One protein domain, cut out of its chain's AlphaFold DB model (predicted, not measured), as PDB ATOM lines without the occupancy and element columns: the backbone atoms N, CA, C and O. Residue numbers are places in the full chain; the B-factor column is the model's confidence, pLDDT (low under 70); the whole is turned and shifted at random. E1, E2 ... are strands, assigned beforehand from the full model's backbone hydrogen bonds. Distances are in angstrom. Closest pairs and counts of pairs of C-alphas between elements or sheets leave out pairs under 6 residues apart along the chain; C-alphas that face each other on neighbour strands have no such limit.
ATOM      1  N   ILE A 207      12.781  11.460 -35.084       92.69
ATOM      2  CA  ILE A 207      14.197  11.518 -34.728       92.69
ATOM      3  C   ILE A 207      14.758  10.112 -34.934       92.69
ATOM      4  O   ILE A 207      14.397   9.189 -34.210       92.69
ATOM      5  N   GLU A 208      15.590   9.923 -35.956       91.62
ATOM      6  CA  GLU A 208      16.194   8.615 -36.207       91.62
ATOM      7  C   GLU A 208      17.329   8.341 -35.214       91.62
ATOM      8  O   GLU A 208      18.034   9.251 -34.771       91.62
ATOM      9  N   GLN A 209      17.516   7.060 -34.893       91.50
ATOM     10  CA  GLN A 209      18.629   6.595 -34.071       91.50
ATOM     11  C   GLN A 209      19.974   6.908 -34.736       91.50
ATOM     12  O   GLN A 209      20.085   7.002 -35.963       91.50
ATOM     13  N   LEU A 210      21.024   7.037 -33.923       92.00
ATOM     14  CA  LEU A 210      22.372   7.251 -34.438       92.00
ATOM     15  C   LEU A 210      22.819   6.068 -35.297       92.00
ATOM     16  O   LEU A 210      22.845   4.925 -34.850       92.00
ATOM     17  N   VAL A 211      23.263   6.369 -36.514       89.62
ATOM     18  CA  VAL A 211      23.973   5.404 -37.353       89.62
ATOM     19  C   VAL A 211      25.465   5.532 -37.045       89.62
ATOM     20  O   VAL A 211      26.042   6.583 -37.349       89.62
ATOM     21  N   PRO A 212      26.125   4.512 -36.467       86.06
ATOM     22  CA  PRO A 212      27.492   4.665 -35.968       86.06
ATOM     23  C   PRO A 212      28.497   5.040 -37.064       86.06
ATOM     24  O   PRO A 212      29.317   5.929 -36.877       86.06
ATOM     25  N   THR A 213      28.375   4.449 -38.256       84.31
ATOM     26  CA  THR A 213      29.259   4.722 -39.405       84.31
ATOM     27  C   THR A 213      29.119   6.137 -39.973       84.31
ATOM     28  O   THR A 213      29.967   6.576 -40.748       84.31
ATOM     29  N   GLN A 214      28.066   6.870 -39.604       90.81
ATOM     30  CA  GLN A 214      27.874   8.268 -39.997       90.81
ATOM     31  C   GLN A 214      28.495   9.248 -38.995       90.81
ATOM     32  O   GLN A 214      28.747  10.402 -39.358       90.81
ATOM     33  N   GLN A 215      28.747   8.803 -37.760       94.88
ATOM     34  CA  GLN A 215      29.416   9.617 -36.752       94.88
ATOM     35  C   GLN A 215      30.880   9.783 -37.149       94.88
ATOM     36  O   GLN A 215      31.513   8.852 -37.655       94.88
ATOM     37  N   GLU A 216      31.403  10.987 -36.964       94.69
ATOM     38  CA  GLU A 216      32.710  11.357 -37.497       94.69
ATOM     39  C   GLU A 216      33.655  11.753 -36.376       94.69
ATOM     40  O   GLU A 216      33.326  12.604 -35.552       94.69
ATOM     41  N   LEU A 217      34.835  11.143 -36.344       94.31
ATOM     42  CA  LEU A 217      35.893  11.534 -35.432       94.31
ATOM     43  C   LEU A 217      36.654  12.721 -36.030       94.31
ATOM     44  O   LEU A 217      37.113  12.663 -37.171       94.31
ATOM     45  N   ALA A 218      36.796  13.802 -35.263       92.75
ATOM     46  CA  ALA A 218      37.570  14.949 -35.713       92.75
ATOM     47  C   ALA A 218      39.068  14.604 -35.764       92.75
ATOM     48  O   ALA A 218      39.560  13.757 -35.018       92.75
ATOM     49  N   LYS A 219      39.820  15.316 -36.613       88.62
ATOM     50  CA  LYS A 219      41.268  15.094 -36.802       88.62
ATOM     51  C   LYS A 219      42.091  15.232 -35.517       88.62
ATOM     52  O   LYS A 219      43.191  14.698 -35.446       88.62
ATOM     53  N   ASP A 220      41.584  15.959 -34.524       89.38
ATOM     54  CA  ASP A 220      42.254  16.139 -33.237       89.38
ATOM     55  C   ASP A 220      42.128  14.927 -32.294       89.38
ATOM     56  O   ASP A 220      42.793  14.896 -31.257       89.38
ATOM     57  N   GLY A 221      41.265  13.955 -32.617       86.44
ATOM     58  CA  GLY A 221      40.975  12.784 -31.787       86.44
ATOM     59  C   GLY A 221      40.347  13.104 -30.422       86.44
ATOM     60  O   GLY A 221      40.220  12.217 -29.580       86.44
ATOM     61  N   LYS A 222      39.976  14.361 -30.166       90.88
ATOM     62  CA  LYS A 222      39.399  14.836 -28.897       90.88
ATOM     63  C   LYS A 222      37.930  15.189 -29.038       90.88
ATOM     64  O   LYS A 222      37.206  15.116 -28.045       90.88
ATOM     65  N   HIS A 223      37.499  15.525 -30.248       95.12
ATOM     66  CA  HIS A 223      36.112  15.812 -30.566       95.12
ATOM     67  C   HIS A 223      35.566  14.821 -31.591       95.12
ATOM     68  O   HIS A 223      36.293  14.226 -32.385       95.12
ATOM     69  N   PHE A 224      34.251  14.670 -31.588       95.81
ATOM     70  CA  PHE A 224      33.519  13.976 -32.631       95.81
ATOM     71  C   PHE A 224      32.344  14.835 -33.095       95.81
ATOM     72  O   PHE A 224      31.919  15.771 -32.415       95.81
ATOM     73  N   ILE A 225      31.841  14.542 -34.286       96.75
ATOM     74  CA  ILE A 225      30.676  15.184 -34.871       96.75
ATOM     75  C   ILE A 225      29.536  14.175 -34.807       96.75
ATOM     76  O   ILE A 225      29.518  13.198 -35.564       96.75
ATOM     77  N   ALA A 226      28.583  14.436 -33.915       96.56
ATOM     78  CA  ALA A 226      27.335  13.696 -33.875       96.56
ATOM     79  C   ALA A 226      26.463  14.131 -35.056       96.56
ATOM     80  O   ALA A 226      26.269  15.330 -35.260       96.56
ATOM     81  N   LYS A 227      25.942  13.177 -35.828       96.50
ATOM     82  CA  LYS A 227      25.036  13.402 -36.959       96.50
ATOM     83  C   LYS A 227      23.742  12.633 -36.732       96.50
ATOM     84  O   LYS A 227      23.767  11.412 -36.581       96.50
ATOM     85  N   VAL A 228      22.626  13.356 -36.728       96.25
ATOM     86  CA  VAL A 228      21.287  12.825 -36.449       96.25
ATOM     87  C   VAL A 228      20.372  13.189 -37.604       96.25
ATOM     88  O   VAL A 228      20.247  14.361 -37.976       96.25
ATOM     89  N   LYS A 229      19.743  12.178 -38.195       94.88
ATOM     90  CA  LYS A 229      18.740  12.361 -39.238       94.88
ATOM     91  C   LYS A 229      17.391  12.621 -38.580       94.88
ATOM     92  O   LYS A 229      16.952  11.851 -37.733       94.88
ATOM     93  N   ILE A 230      16.751  13.724 -38.957       93.75
ATOM     94  CA  ILE A 230      15.452  14.110 -38.411       93.75
ATOM     95  C   ILE A 230      14.516  14.424 -39.568       93.75
ATOM     96  O   ILE A 230      14.800  15.292 -40.397       93.75
ATOM     97  N   LEU A 231      13.401  13.706 -39.631       88.12
ATOM     98  CA  LEU A 231      12.350  13.918 -40.616       88.12
ATOM     99  C   LEU A 231      11.238  14.801 -40.037       88.12
ATOM    100  O   LEU A 231      11.073  14.888 -38.823       88.12
ATOM    101  N   GLY A 232      10.471  15.463 -40.900       80.81
ATOM    102  CA  GLY A 232       9.332  16.298 -40.512       80.81
ATOM    103  C   GLY A 232       9.734  17.629 -39.884       80.81
ATOM    104  O   GLY A 232       8.957  18.207 -39.129       80.81
ATOM    105  N   VAL A 233      10.947  18.117 -40.147       86.00
ATOM    106  CA  VAL A 233      11.461  19.379 -39.596       86.00
ATOM    107  C   VAL A 233      11.297  20.535 -40.579       86.00
ATOM    108  O   VAL A 233      11.553  20.405 -41.773       86.00
ATOM    109  N   THR A 234      10.947  21.709 -40.067       80.62
ATOM    110  CA  THR A 234      10.893  22.968 -40.830       80.62
ATOM    111  C   THR A 234      12.113  23.843 -40.539       80.62
ATOM    112  O   THR A 234      12.927  23.506 -39.679       80.62
ATOM    113  N   LYS A 235      12.270  24.958 -41.265       79.12
ATOM    114  CA  LYS A 235      13.373  25.913 -41.048       79.12
ATOM    115  C   LYS A 235      13.381  26.479 -39.623       79.12
ATOM    116  O   LYS A 235      14.449  26.597 -39.038       79.12
ATOM    117  N   ASP A 236      12.203  26.697 -39.041       82.56
ATOM    118  CA  ASP A 236      12.042  27.249 -37.685       82.56
ATOM    119  C   ASP A 236      12.147  26.186 -36.576       82.56
ATOM    120  O   ASP A 236      11.954  26.470 -35.394       82.56
ATOM    121  N   THR A 237      12.427  24.929 -36.936       90.19
ATOM    122  CA  THR A 237      12.580  23.849 -35.959       90.19
ATOM    123  C   THR A 237      13.916  23.975 -35.232       90.19
ATOM    124  O   THR A 237      14.981  23.917 -35.845       90.19
ATOM    125  N   THR A 238      13.857  24.063 -33.904       95.50
ATOM    126  CA  THR A 238      15.044  24.058 -33.044       95.50
ATOM    127  C   THR A 238      15.424  22.623 -32.704       95.50
ATOM    128  O   THR A 238      14.585  21.850 -32.243       95.50
ATOM    129  N   VAL A 239      16.692  22.266 -32.906       97.75
ATOM    130  CA  VAL A 239      17.227  20.934 -32.599       97.75
ATOM    131  C   VAL A 239      18.402  21.089 -31.647       97.75
ATOM    132  O   VAL A 239      19.357  21.798 -31.958       97.75
ATOM    133  N   LEU A 240      18.326  20.432 -30.493       98.19
ATOM    134  CA  LEU A 240      19.340  20.483 -29.447       98.19
ATOM    135  C   LEU A 240      19.864  19.079 -29.138       98.19
ATOM    136  O   LEU A 240      19.088  18.131 -29.023       98.19
ATOM    137  N   TRP A 241      21.171  18.968 -28.934       98.00
ATOM    138  CA  TRP A 241      21.805  17.816 -28.304       98.00
ATOM    139  C   TRP A 241      21.913  18.065 -26.804       98.00
ATOM    140  O   TRP A 241      22.562  19.020 -26.388       98.00
ATOM    141  N   VAL A 242      21.283  17.230 -25.987       97.62
ATOM    142  CA  VAL A 242      21.284  17.362 -24.526       97.62
ATOM    143  C   VAL A 242      22.055  16.192 -23.937       97.62
ATOM    144  O   VAL A 242      21.698  15.040 -24.176       97.62
ATOM    145  N   ASP A 243      23.085  16.483 -23.150       94.75
ATOM    146  CA  ASP A 243      23.891  15.478 -22.455       94.75
ATOM    147  C   ASP A 243      24.218  15.904 -21.019       94.75
ATOM    148  O   ASP A 243      23.816  16.977 -20.564       94.75
ATOM    149  N   SER A 244      24.941  15.051 -20.290       87.12
ATOM    150  CA  SER A 244      25.320  15.308 -18.895       87.12
ATOM    151  C   SER A 244      26.162  16.572 -18.698       87.12
ATOM    152  O   SER A 244      26.121  17.163 -17.622       87.12
ATOM    153  N   ASN A 245      26.929  16.986 -19.711       88.44
ATOM    154  CA  ASN A 245      27.796  18.165 -19.646       88.44
ATOM    155  C   ASN A 245      27.056  19.437 -20.080       88.44
ATOM    156  O   ASN A 245      27.426  20.540 -19.687       88.44
ATOM    157  N   ASN A 246      26.002  19.280 -20.879       93.44
ATOM    158  CA  ASN A 246      25.201  20.349 -21.450       93.44
ATOM    159  C   ASN A 246      23.712  20.080 -21.174       93.44
ATOM    160  O   ASN A 246      22.948  19.799 -22.105       93.44
ATOM    161  N   PRO A 247      23.263  20.185 -19.907       90.88
ATOM    162  CA  PRO A 247      21.887  19.857 -19.525       90.88
ATOM    163  C   PRO A 247      20.849  20.788 -20.170       90.88
ATOM    164  O   PRO A 247      19.703  20.394 -20.375       90.88
ATOM    165  N   ASN A 248      21.258  22.006 -20.543       91.00
ATOM    166  CA  ASN A 248      20.415  22.979 -21.245       91.00
ATOM    167  C   ASN A 248      20.384  22.770 -22.771       91.00
ATOM    168  O   ASN A 248      19.604  23.421 -23.464       91.00
ATOM    169  N   GLY A 249      21.191  21.841 -23.287       94.12
ATOM    170  CA  GLY A 249      21.291  21.517 -24.703       94.12
ATOM    171  C   GLY A 249      22.268  22.394 -25.485       94.12
ATOM    172  O   GLY A 249      22.396  23.593 -25.252       94.12
ATOM    173  N   LEU A 250      22.939  21.778 -26.456       97.31
ATOM    174  CA  LEU A 250      23.763  22.431 -27.466       97.31
ATOM    175  C   LEU A 250      23.005  22.495 -28.798       97.31
ATOM    176  O   LEU A 250      22.476  21.467 -29.232       97.31
ATOM    177  N   PRO A 251      22.963  23.651 -29.484       97.06
ATOM    178  CA  PRO A 251      22.315  23.762 -30.786       97.06
ATOM    179  C   PRO A 251      22.961  22.846 -31.824       97.06
ATOM    180  O   PRO A 251      24.175  22.876 -32.028       97.06
ATOM    181  N   MET A 252      22.141  22.062 -32.524       97.62
ATOM    182  CA  MET A 252      22.582  21.288 -33.677       97.62
ATOM    183  C   MET A 252      22.345  22.086 -34.959       97.62
ATOM    184  O   MET A 252      21.241  22.562 -35.223       97.62
ATOM    185  N   ALA A 253      23.372  22.194 -35.798       95.12
ATOM    186  CA  ALA A 253      23.282  22.867 -37.088       95.12
ATOM    187  C   ALA A 253      22.749  21.913 -38.163       95.12
ATOM    188  O   ALA A 253      23.187  20.764 -38.258       95.12
ATOM    189  N   ARG A 254      21.849  22.390 -39.027       93.19
ATOM    190  CA  ARG A 254      21.396  21.632 -40.199       93.19
ATOM    191  C   ARG A 254      22.523  21.585 -41.235       93.19
ATOM    192  O   ARG A 254      22.893  22.609 -41.795       93.19
ATOM    193  N   ALA A 255      23.076  20.400 -41.480       89.06
ATOM    194  CA  ALA A 255      24.185  20.198 -42.412       89.06
ATOM    195  C   ALA A 255      23.716  19.916 -43.844       89.06
ATOM    196  O   ALA A 255      24.371  20.324 -44.798       89.06
ATOM    197  N   LYS A 256      22.607  19.184 -43.995       89.00
ATOM    198  CA  LYS A 256      22.067  18.779 -45.298       89.00
ATOM    199  C   LYS A 256      20.552  18.626 -45.227       89.00
ATOM    200  O   LYS A 256      20.041  18.098 -44.241       89.00
ATOM    201  N   GLU A 257      19.847  19.045 -46.269       87.31
ATOM    202  CA  GLU A 257      18.418  18.768 -46.430       87.31
ATOM    203  C   GLU A 257      18.185  17.342 -46.933       87.31
ATOM    204  O   GLU A 257      18.948  16.802 -47.739       87.31
ATOM    205  N   ILE A 258      17.125  16.718 -46.433       83.31
ATOM    206  CA  ILE A 258      16.699  15.387 -46.851       83.31
ATOM    207  C   ILE A 258      15.451  15.578 -47.686       83.31
ATOM    208  O   ILE A 258      14.445  16.068 -47.182       83.31
ATOM    209  N   ALA A 259      15.541  15.197 -48.953       74.94
ATOM    210  CA  ALA A 259      14.420  15.247 -49.869       74.94
ATOM    211  C   ALA A 259      13.752  13.876 -50.003       74.94
ATOM    212  O   ALA A 259      14.426  12.847 -49.895       74.94
ATOM    213  N   SER A 260      12.446  13.872 -50.262       69.00
ATOM    214  CA  SER A 260      11.731  12.687 -50.719       69.00
ATOM    215  C   SER A 260      12.323  12.190 -52.038       69.00
ATOM    216  O   SER A 260      12.882  12.957 -52.836       69.00
ATOM    217  N   GLN A 261      12.228  10.880 -52.265       63.28
ATOM    218  CA  GLN A 261      12.443  10.354 -53.604       63.28
ATOM    219  C   GLN A 261      11.239  10.746 -54.473       63.28
ATOM    220  O   GLN A 261      10.107  10.631 -54.002       63.28
ATOM    221  N   PRO A 262      11.462  11.238 -55.703       57.41
ATOM    222  CA  PRO A 262      10.372  11.494 -56.627       57.41
ATOM    223  C   PRO A 262       9.738  10.158 -57.021       57.41
ATOM    224  O   PRO A 262      10.420   9.265 -57.523       57.41
ATOM    225  N   ASP A 263       8.441  10.027 -56.779       50.38
ATOM    226  CA  ASP A 263       7.654   8.875 -57.203       50.38
ATOM    227  C   ASP A 263       7.073   9.149 -58.593       50.38
ATOM    228  O   ASP A 263       5.945   9.616 -58.763       50.38
ATOM    229  N   VAL A 264       7.907   8.912 -59.604       51.31
ATOM    230  CA  VAL A 264       7.564   9.178 -61.005       51.31
ATOM    231  C   VAL A 264       6.420   8.275 -61.478       51.31
ATOM    232  O   VAL A 264       5.624   8.705 -62.314       51.31
ATOM    233  N   GLU A 265       6.295   7.065 -60.923       41.66
ATOM    234  CA  GLU A 265       5.223   6.120 -61.263       41.66
ATOM    235  C   GLU A 265       3.846   6.652 -60.850       41.66
ATOM    236  O   GLU A 265       2.879   6.502 -61.598       41.66
ATOM    237  N   HIS A 266       3.771   7.369 -59.725       41.81
ATOM    238  CA  HIS A 266       2.540   7.993 -59.233       41.81
ATOM    239  C   HIS A 266       2.426   9.492 -59.565       41.81
ATOM    240  O   HIS A 266       1.547  10.181 -59.042       41.81
ATOM    241  N   GLY A 267       3.279  10.006 -60.461       39.28
ATOM    242  CA  GLY A 267       3.236  11.392 -60.935       39.28
ATOM    243  C   GLY A 267       3.846  12.426 -59.980       39.28
ATOM    244  O   GLY A 267       3.737  13.625 -60.227       39.28
ATOM    245  N   LEU A 268       4.534  12.016 -58.912       46.06
ATOM    246  CA  LEU A 268       5.263  12.925 -58.026       46.06
ATOM    247  C   LEU A 268       6.586  13.338 -58.678       46.06
ATOM    248  O   LEU A 268       7.607  12.658 -58.596       46.06
ATOM    249  N   THR A 269       6.563  14.487 -59.345       45.69
ATOM    250  CA  THR A 269       7.712  15.017 -60.097       45.69
ATOM    251  C   THR A 269       8.617  15.938 -59.269       45.69
ATOM    252  O   THR A 269       9.712  16.284 -59.711       45.69
ATOM    253  N   GLY A 270       8.196  16.316 -58.057       52.25
ATOM    254  CA  GLY A 270       8.937  17.202 -57.156       52.25
ATOM    255  C   GLY A 270       9.726  16.457 -56.078       52.25
ATOM    256  O   GLY A 270       9.242  15.494 -55.489       52.25
ATOM    257  N   LYS A 271      10.938  16.941 -55.781       61.12
ATOM    258  CA  LYS A 271      11.681  16.580 -54.566       61.12
ATOM    259  C   LYS A 271      11.243  17.516 -53.445       61.12
ATOM    260  O   LYS A 271      11.620  18.684 -53.449       61.12
ATOM    261  N   GLU A 272      10.458  17.017 -52.499       64.56
ATOM    262  CA  GLU A 272      10.064  17.795 -51.326       64.56
ATOM    263  C   GLU A 272      11.104  17.614 -50.224       64.56
ATOM    264  O   GLU A 272      11.531  16.494 -49.949       64.56
ATOM    265  N   VAL A 273      11.525  18.698 -49.572       71.06
ATOM    266  CA  VAL A 273      12.386  18.599 -48.389       71.06
ATOM    267  C   VAL A 273      11.556  18.038 -47.242       71.06
ATOM    268  O   VAL A 273      10.778  18.762 -46.642       71.06
ATOM    269  N   ILE A 274      11.746  16.759 -46.923       75.75
ATOM    270  CA  ILE A 274      11.036  16.034 -45.861       75.75
ATOM    271  C   ILE A 274      11.776  16.045 -44.520       75.75
ATOM    272  O   ILE A 274      11.272  15.511 -43.534       75.75
ATOM    273  N   GLY A 275      12.982  16.609 -44.451       86.69
ATOM    274  CA  GLY A 275      13.771  16.628 -43.224       86.69
ATOM    275  C   GLY A 275      15.170  17.216 -43.376       86.69
ATOM    276  O   GLY A 275      15.488  17.895 -44.352       86.69
ATOM    277  N   GLY A 276      16.036  16.921 -42.409       90.44
ATOM    278  CA  GLY A 276      17.430  17.344 -42.427       90.44
ATOM    279  C   GLY A 276      18.357  16.425 -41.637       90.44
ATOM    280  O   GLY A 276      17.954  15.760 -40.686       90.44
ATOM    281  N   LEU A 277      19.625  16.409 -42.038       94.38
ATOM    282  CA  LEU A 277      20.723  15.850 -41.262       94.38
ATOM    283  C   LEU A 277      21.307  16.964 -40.391       94.38
ATOM    284  O   LEU A 277      21.873  17.931 -40.909       94.38
ATOM    285  N   TYR A 278      21.157  16.832 -39.079       96.56
ATOM    286  CA  TYR A 278      21.651  17.782 -38.091       96.56
ATOM    287  C   TYR A 278      22.977  17.310 -37.523       96.56
ATOM    288  O   TYR A 278      23.185  16.109 -37.357       96.56
ATOM    289  N   ARG A 279      23.870  18.250 -37.211       96.81
ATOM    290  CA  ARG A 279      25.177  17.947 -36.637       96.81
ATOM    291  C   ARG A 279      25.555  18.856 -35.479       96.81
ATOM    292  O   ARG A 279      25.199  20.032 -35.471       96.81
ATOM    293  N   VAL A 280      26.340  18.323 -34.552       97.56
ATOM    294  CA  VAL A 280      26.972  19.074 -33.459       97.56
ATOM    295  C   VAL A 280      28.361  18.498 -33.189       97.56
ATOM    296  O   VAL A 280      28.566  17.297 -33.343       97.56
ATOM    297  N   SER A 281      29.321  19.354 -32.838       96.56
ATOM    298  CA  SER A 281      30.656  18.920 -32.416       96.56
ATOM    299  C   SER A 281      30.698  18.808 -30.897       96.56
ATOM    300  O   SER A 281      30.270  19.724 -30.198       96.56
ATOM    301  N   LEU A 282      31.175  17.672 -30.400       96.81
ATOM    302  CA  LEU A 282      31.132  17.298 -28.990       96.81
ATOM    303  C   LEU A 282      32.478  16.709 -28.561       96.81
ATOM    304  O   LEU A 282      33.162  16.092 -29.381       96.81
ATOM    305  N   PRO A 283      32.870  16.851 -27.286       95.25
ATOM    306  CA  PRO A 283      34.031  16.148 -26.759       95.25
ATOM    307  C   PRO A 283      33.784  14.635 -26.754       95.25
ATOM    308  O   PRO A 283      32.695  14.181 -26.407       95.25
ATOM    309  N   VAL A 284      34.806  13.845 -27.094       95.00
ATOM    310  CA  VAL A 284      34.748  12.376 -27.016       95.00
ATOM    311  C   VAL A 284      34.566  11.954 -25.548       95.00
ATOM    312  O   VAL A 284      35.444  12.261 -24.725       95.00
ATOM    313  N   PRO A 285      33.471  11.252 -25.193       93.81
ATOM    314  CA  PRO A 285      33.213  10.828 -23.825       93.81
ATOM    315  C   PRO A 285      34.270   9.860 -23.292       93.81
ATOM    316  O   PRO A 285      34.862   9.065 -24.025       93.81
ATOM    317  N   THR A 286      34.475   9.916 -21.977       90.38
ATOM    318  CA  THR A 286      35.487   9.122 -21.263       90.38
ATOM    319  C   THR A 286      34.891   8.117 -20.277       90.38
ATOM    320  O   THR A 286      35.629   7.414 -19.595       90.38
ATOM    321  N   THR A 287      33.561   8.057 -20.165       87.88
ATOM    322  CA  THR A 287      32.840   7.232 -19.182       87.88
ATOM    323  C   THR A 287      31.649   6.542 -19.837       87.88
ATOM    324  O   THR A 287      30.879   7.206 -20.530       87.88
ATOM    325  N   MET A 288      31.415   5.257 -19.552       86.06
ATOM    326  CA  MET A 288      30.260   4.516 -20.102       86.06
ATOM    327  C   MET A 288      28.898   5.026 -19.603       86.06
ATOM    328  O   MET A 288      27.864   4.672 -20.161       86.06
ATOM    329  N   THR A 289      28.885   5.851 -18.556       88.00
ATOM    330  CA  THR A 289      27.679   6.488 -18.013       88.00
ATOM    331  C   THR A 289      27.207   7.688 -18.831       88.00
ATOM    332  O   THR A 289      26.133   8.212 -18.541       88.00
ATOM    333  N   TYR A 290      27.980   8.134 -19.829       92.25
ATOM    334  CA  TYR A 290      27.589   9.247 -20.689       92.25
ATOM    335  C   TYR A 290      26.250   8.941 -21.361       92.25
ATOM    336  O   TYR A 290      26.101   7.937 -22.055       92.25
ATOM    337  N   SER A 291      25.272   9.807 -21.127       93.69
ATOM    338  CA  SER A 291      23.946   9.723 -21.718       93.69
ATOM    339  C   SER A 291      23.670  10.987 -22.508       93.69
ATOM    340  O   SER A 291      24.077  12.089 -22.132       93.69
ATOM    341  N   ALA A 292      22.980  10.808 -23.627       95.69
ATOM    342  CA  ALA A 292      22.594  11.911 -24.479       95.69
ATOM    343  C   ALA A 292      21.241  11.645 -25.124       95.69
ATOM    344  O   ALA A 292      20.886  10.500 -25.415       95.69
ATOM    345  N   LYS A 293      20.508  12.724 -25.382       96.25
ATOM    346  CA  LYS A 293      19.248  12.729 -26.119       96.25
ATOM    347  C   LYS A 293      19.212  13.897 -27.090       96.25
ATOM    348  O   LYS A 293      19.851  14.926 -26.871       96.25
ATOM    349  N   VAL A 294      18.429  13.753 -28.148       97.62
ATOM    350  CA  VAL A 294      18.119  14.852 -29.063       97.62
ATOM    351  C   VAL A 294      16.752  15.397 -28.704       97.62
ATOM    352  O   VAL A 294      15.799  14.638 -28.547       97.62
ATOM    353  N   LYS A 295      16.667  16.718 -28.575       97.44
ATOM    354  CA  LYS A 295      15.442  17.459 -28.285       97.44
ATOM    355  C   LYS A 295      15.080  18.317 -29.489       97.44
ATOM    356  O   LYS A 295      15.848  19.191 -29.886       97.44
ATOM    357  N   VAL A 296      13.902  18.089 -30.054       96.50
ATOM    358  CA  VAL A 296      13.372  18.824 -31.206       96.50
ATOM    359  C   VAL A 296      12.178  19.648 -30.758       96.50
ATOM    360  O   VAL A 296      11.198  19.099 -30.266       96.50
ATOM    361  N   THR A 297      12.245  20.965 -30.934       95.12
ATOM    362  CA  THR A 297      11.139  21.887 -30.644       95.12
ATOM    363  C   THR A 297      10.623  22.492 -31.937       95.12
ATOM    364  O   THR A 297      11.395  23.053 -32.718       95.12
ATOM    365  N   LYS A 298       9.318  22.370 -32.171       88.94
ATOM    366  CA  LYS A 298       8.672  22.758 -33.424       88.94
ATOM    367  C   LYS A 298       7.268  23.310 -33.177       88.94
ATOM    368  O   LYS A 298       6.554  22.818 -32.307       88.94
ATOM    369  N   LEU A 299       6.856  24.285 -33.984       85.25
ATOM    370  CA  LEU A 299       5.466  24.736 -34.061       85.25
ATOM    371  C   LEU A 299       4.641  23.764 -34.919       85.25
ATOM    372  O   LEU A 299       4.950  23.563 -36.088       85.25
ATOM    373  N   ILE A 300       3.600  23.171 -34.333       76.62
ATOM    374  CA  ILE A 300       2.622  22.299 -35.002       76.62
ATOM    375  C   ILE A 300       1.242  22.888 -34.726       76.62
ATOM    376  O   ILE A 300       0.877  23.037 -33.557       76.62
ATOM    377  N   LYS A 301       0.474  23.236 -35.766       76.69
ATOM    378  CA  LYS A 301      -0.817  23.940 -35.636       76.69
ATOM    379  C   LYS A 301      -0.740  25.164 -34.709       76.69
ATOM    380  O   LYS A 301      -1.550  25.320 -33.796       76.69
ATOM    381  N   SER A 302       0.299  25.983 -34.892       78.19
ATOM    382  CA  SER A 302       0.594  27.180 -34.082       78.19
ATOM    383  C   SER A 302       0.868  26.925 -32.591       78.19
ATOM    384  O   SER A 302       0.940  27.865 -31.805       78.19
ATOM    385  N   GLN A 303       1.062  25.668 -32.184       83.19
ATOM    386  CA  GLN A 303       1.451  25.294 -30.825       83.19
ATOM    387  C   GLN A 303       2.892  24.791 -30.811       83.19
ATOM    388  O   GLN A 303       3.251  23.900 -31.581       83.19
ATOM    389  N   SER A 304       3.713  25.322 -29.906       89.75
ATOM    390  CA  SER A 304       5.072  24.814 -29.702       89.75
ATOM    391  C   SER A 304       5.023  23.446 -29.027       89.75
ATOM    392  O   SER A 304       4.433  23.289 -27.957       89.75
ATOM    393  N   ARG A 305       5.625  22.442 -29.666       89.81
ATOM    394  CA  ARG A 305       5.725  21.068 -29.171       89.81
ATOM    395  C   ARG A 305       7.176  20.624 -29.151       89.81
ATOM    396  O   ARG A 305       7.961  20.985 -30.023       89.81
ATOM    397  N   THR A 306       7.510  19.833 -28.140       93.12
ATOM    398  CA  THR A 306       8.851  19.299 -27.917       93.12
ATOM    399  C   THR A 306       8.819  17.780 -28.000       93.12
ATOM    400  O   THR A 306       7.947  17.151 -27.405       93.12
ATOM    401  N   PHE A 307       9.791  17.215 -28.704       93.06
ATOM    402  CA  PHE A 307       9.996  15.784 -28.889       93.06
ATOM    403  C   PHE A 307      11.409  15.435 -28.440       93.06
ATOM    404  O   PHE A 307      12.344  16.185 -28.727       93.06
ATOM    405  N   GLU A 308      11.571  14.326 -27.729       94.00
ATOM    406  CA  GLU A 308      12.863  13.900 -27.201       94.00
ATOM    407  C   GLU A 308      13.098  12.431 -27.520       94.00
ATOM    408  O   GLU A 308      12.207  11.616 -27.312       94.00
ATOM    409  N   GLU A 309      14.305  12.110 -27.983       94.12
ATOM    410  CA  GLU A 309      14.705  10.737 -28.288       94.12
ATOM    411  C   GLU A 309      16.092  10.451 -27.685       94.12
ATOM    412  O   GLU A 309      17.034  11.220 -27.933       94.12
ATOM    413  N   PRO A 310      16.253   9.386 -26.876       93.81
ATOM    414  CA  PRO A 310      17.552   8.988 -26.345       93.81
ATOM    415  C   PRO A 310      18.481   8.534 -27.475       93.81
ATOM    416  O   PRO A 310      18.144   7.662 -28.266       93.81
ATOM    417  N   MET A 311      19.681   9.106 -27.528       93.81
ATOM    418  CA  MET A 311      20.683   8.806 -28.556       93.81
ATOM    419  C   MET A 311      21.779   7.879 -28.046       93.81
ATOM    420  O   MET A 311      22.284   7.049 -28.796       93.81
ATOM    421  N   VAL A 312      22.171   8.018 -26.777       92.31
ATOM    422  CA  VAL A 312      23.291   7.280 -26.179       92.31
ATOM    423  C   VAL A 312      22.895   6.805 -24.795       92.31
ATOM    424  O   VAL A 312      22.300   7.565 -24.030       92.31
ATOM    425  N   ASN A 313      23.261   5.559 -24.472       82.69
ATOM    426  CA  ASN A 313      22.998   4.948 -23.165       82.69
ATOM    427  C   ASN A 313      21.496   4.841 -22.815       82.69
ATOM    428  O   ASN A 313      21.126   4.809 -21.646       82.69
TER     429      ASN A 313
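What this domain is: This is residues 207 to 313 of the 428 residues of an uncharacterized protein of Photorhabdus temperata J3 (UniProt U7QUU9). Two small, strongly twisted sheets of three strands each, E1 E4 E3 and E2 E5 E6, lie partly face to face as a sandwich, with their strands crossed at 46 degrees. At one end the loop of the hairpin E3 and E4, residues 260 to 272, reaches far out from the two sheets and adds to the longest axis. The printed part has 107 residues, with no named helix and six named strands, E1 to E6 in that order along the chain; both sheets are antiparallel. The class is all strand, though under half of the residues, 52 of 107, are in named strands. The whole is only just loose, close to compact, with a radius of gyration of the C-alphas of 15.7 A, and it is only just elongated, with spans of 51 by 34 by 20 A.

Where its parts are: In the first sheet E4, residues 273 to 283, is the longest strand at 30.7 A; it begins with C-alpha 273 at (12.386, 18.599, -48.389). E1, residues 223 to 231, is 25.9 A long and begins with C-alpha 223 at (36.112, 15.812, -30.566). E3 is residues 253 to 259, 17.3 A. In the second sheet E5, residues 292 to 300, is 24.9 A long, E2, residues 238 to 243, is 16.2 A, and E6, residues 303 to 312, is 28.7 A, ending with C-alpha 312 at (23.291, 7.280, -26.179).

How they stand to each other: The first sheet runs E1 E4 E3, with E4 the inner strand. E1 and E4 are antiparallel at 160 degrees, with N 226 and O 280 2.9 A apart, within hydrogen-bond range. E4 and E3 form a hairpin at 152 degrees, with N 277 and O 256 at 2.8 A. The second sheet runs E2 E5 E6. E2 and E5 are antiparallel at 159 degrees, with N 240 and O 295 at 2.8 A. E5 and E6 form a hairpin at 161 degrees, with N 296 and O 307 at 2.8 A. Between the sheets, the closest C-alphas of E2 and E4 are those of Trp 241 and Val 280, 7.4 A apart. E6 is apart from E1, E3 and E4. Residues 216 to 217 pair antiparallel with residues 224 to 225 of E1.

The domain as a whole: The two C-alphas farthest apart, those of Gly 267 and Thr 287, are 51.4 A from each other. The printed part has no cut. The link E3 to E4 is long, with 13 residues, and E5 to E6 is tight. The mean pLDDT of the printed part is 86.2; residues 260 to 272 are under 70.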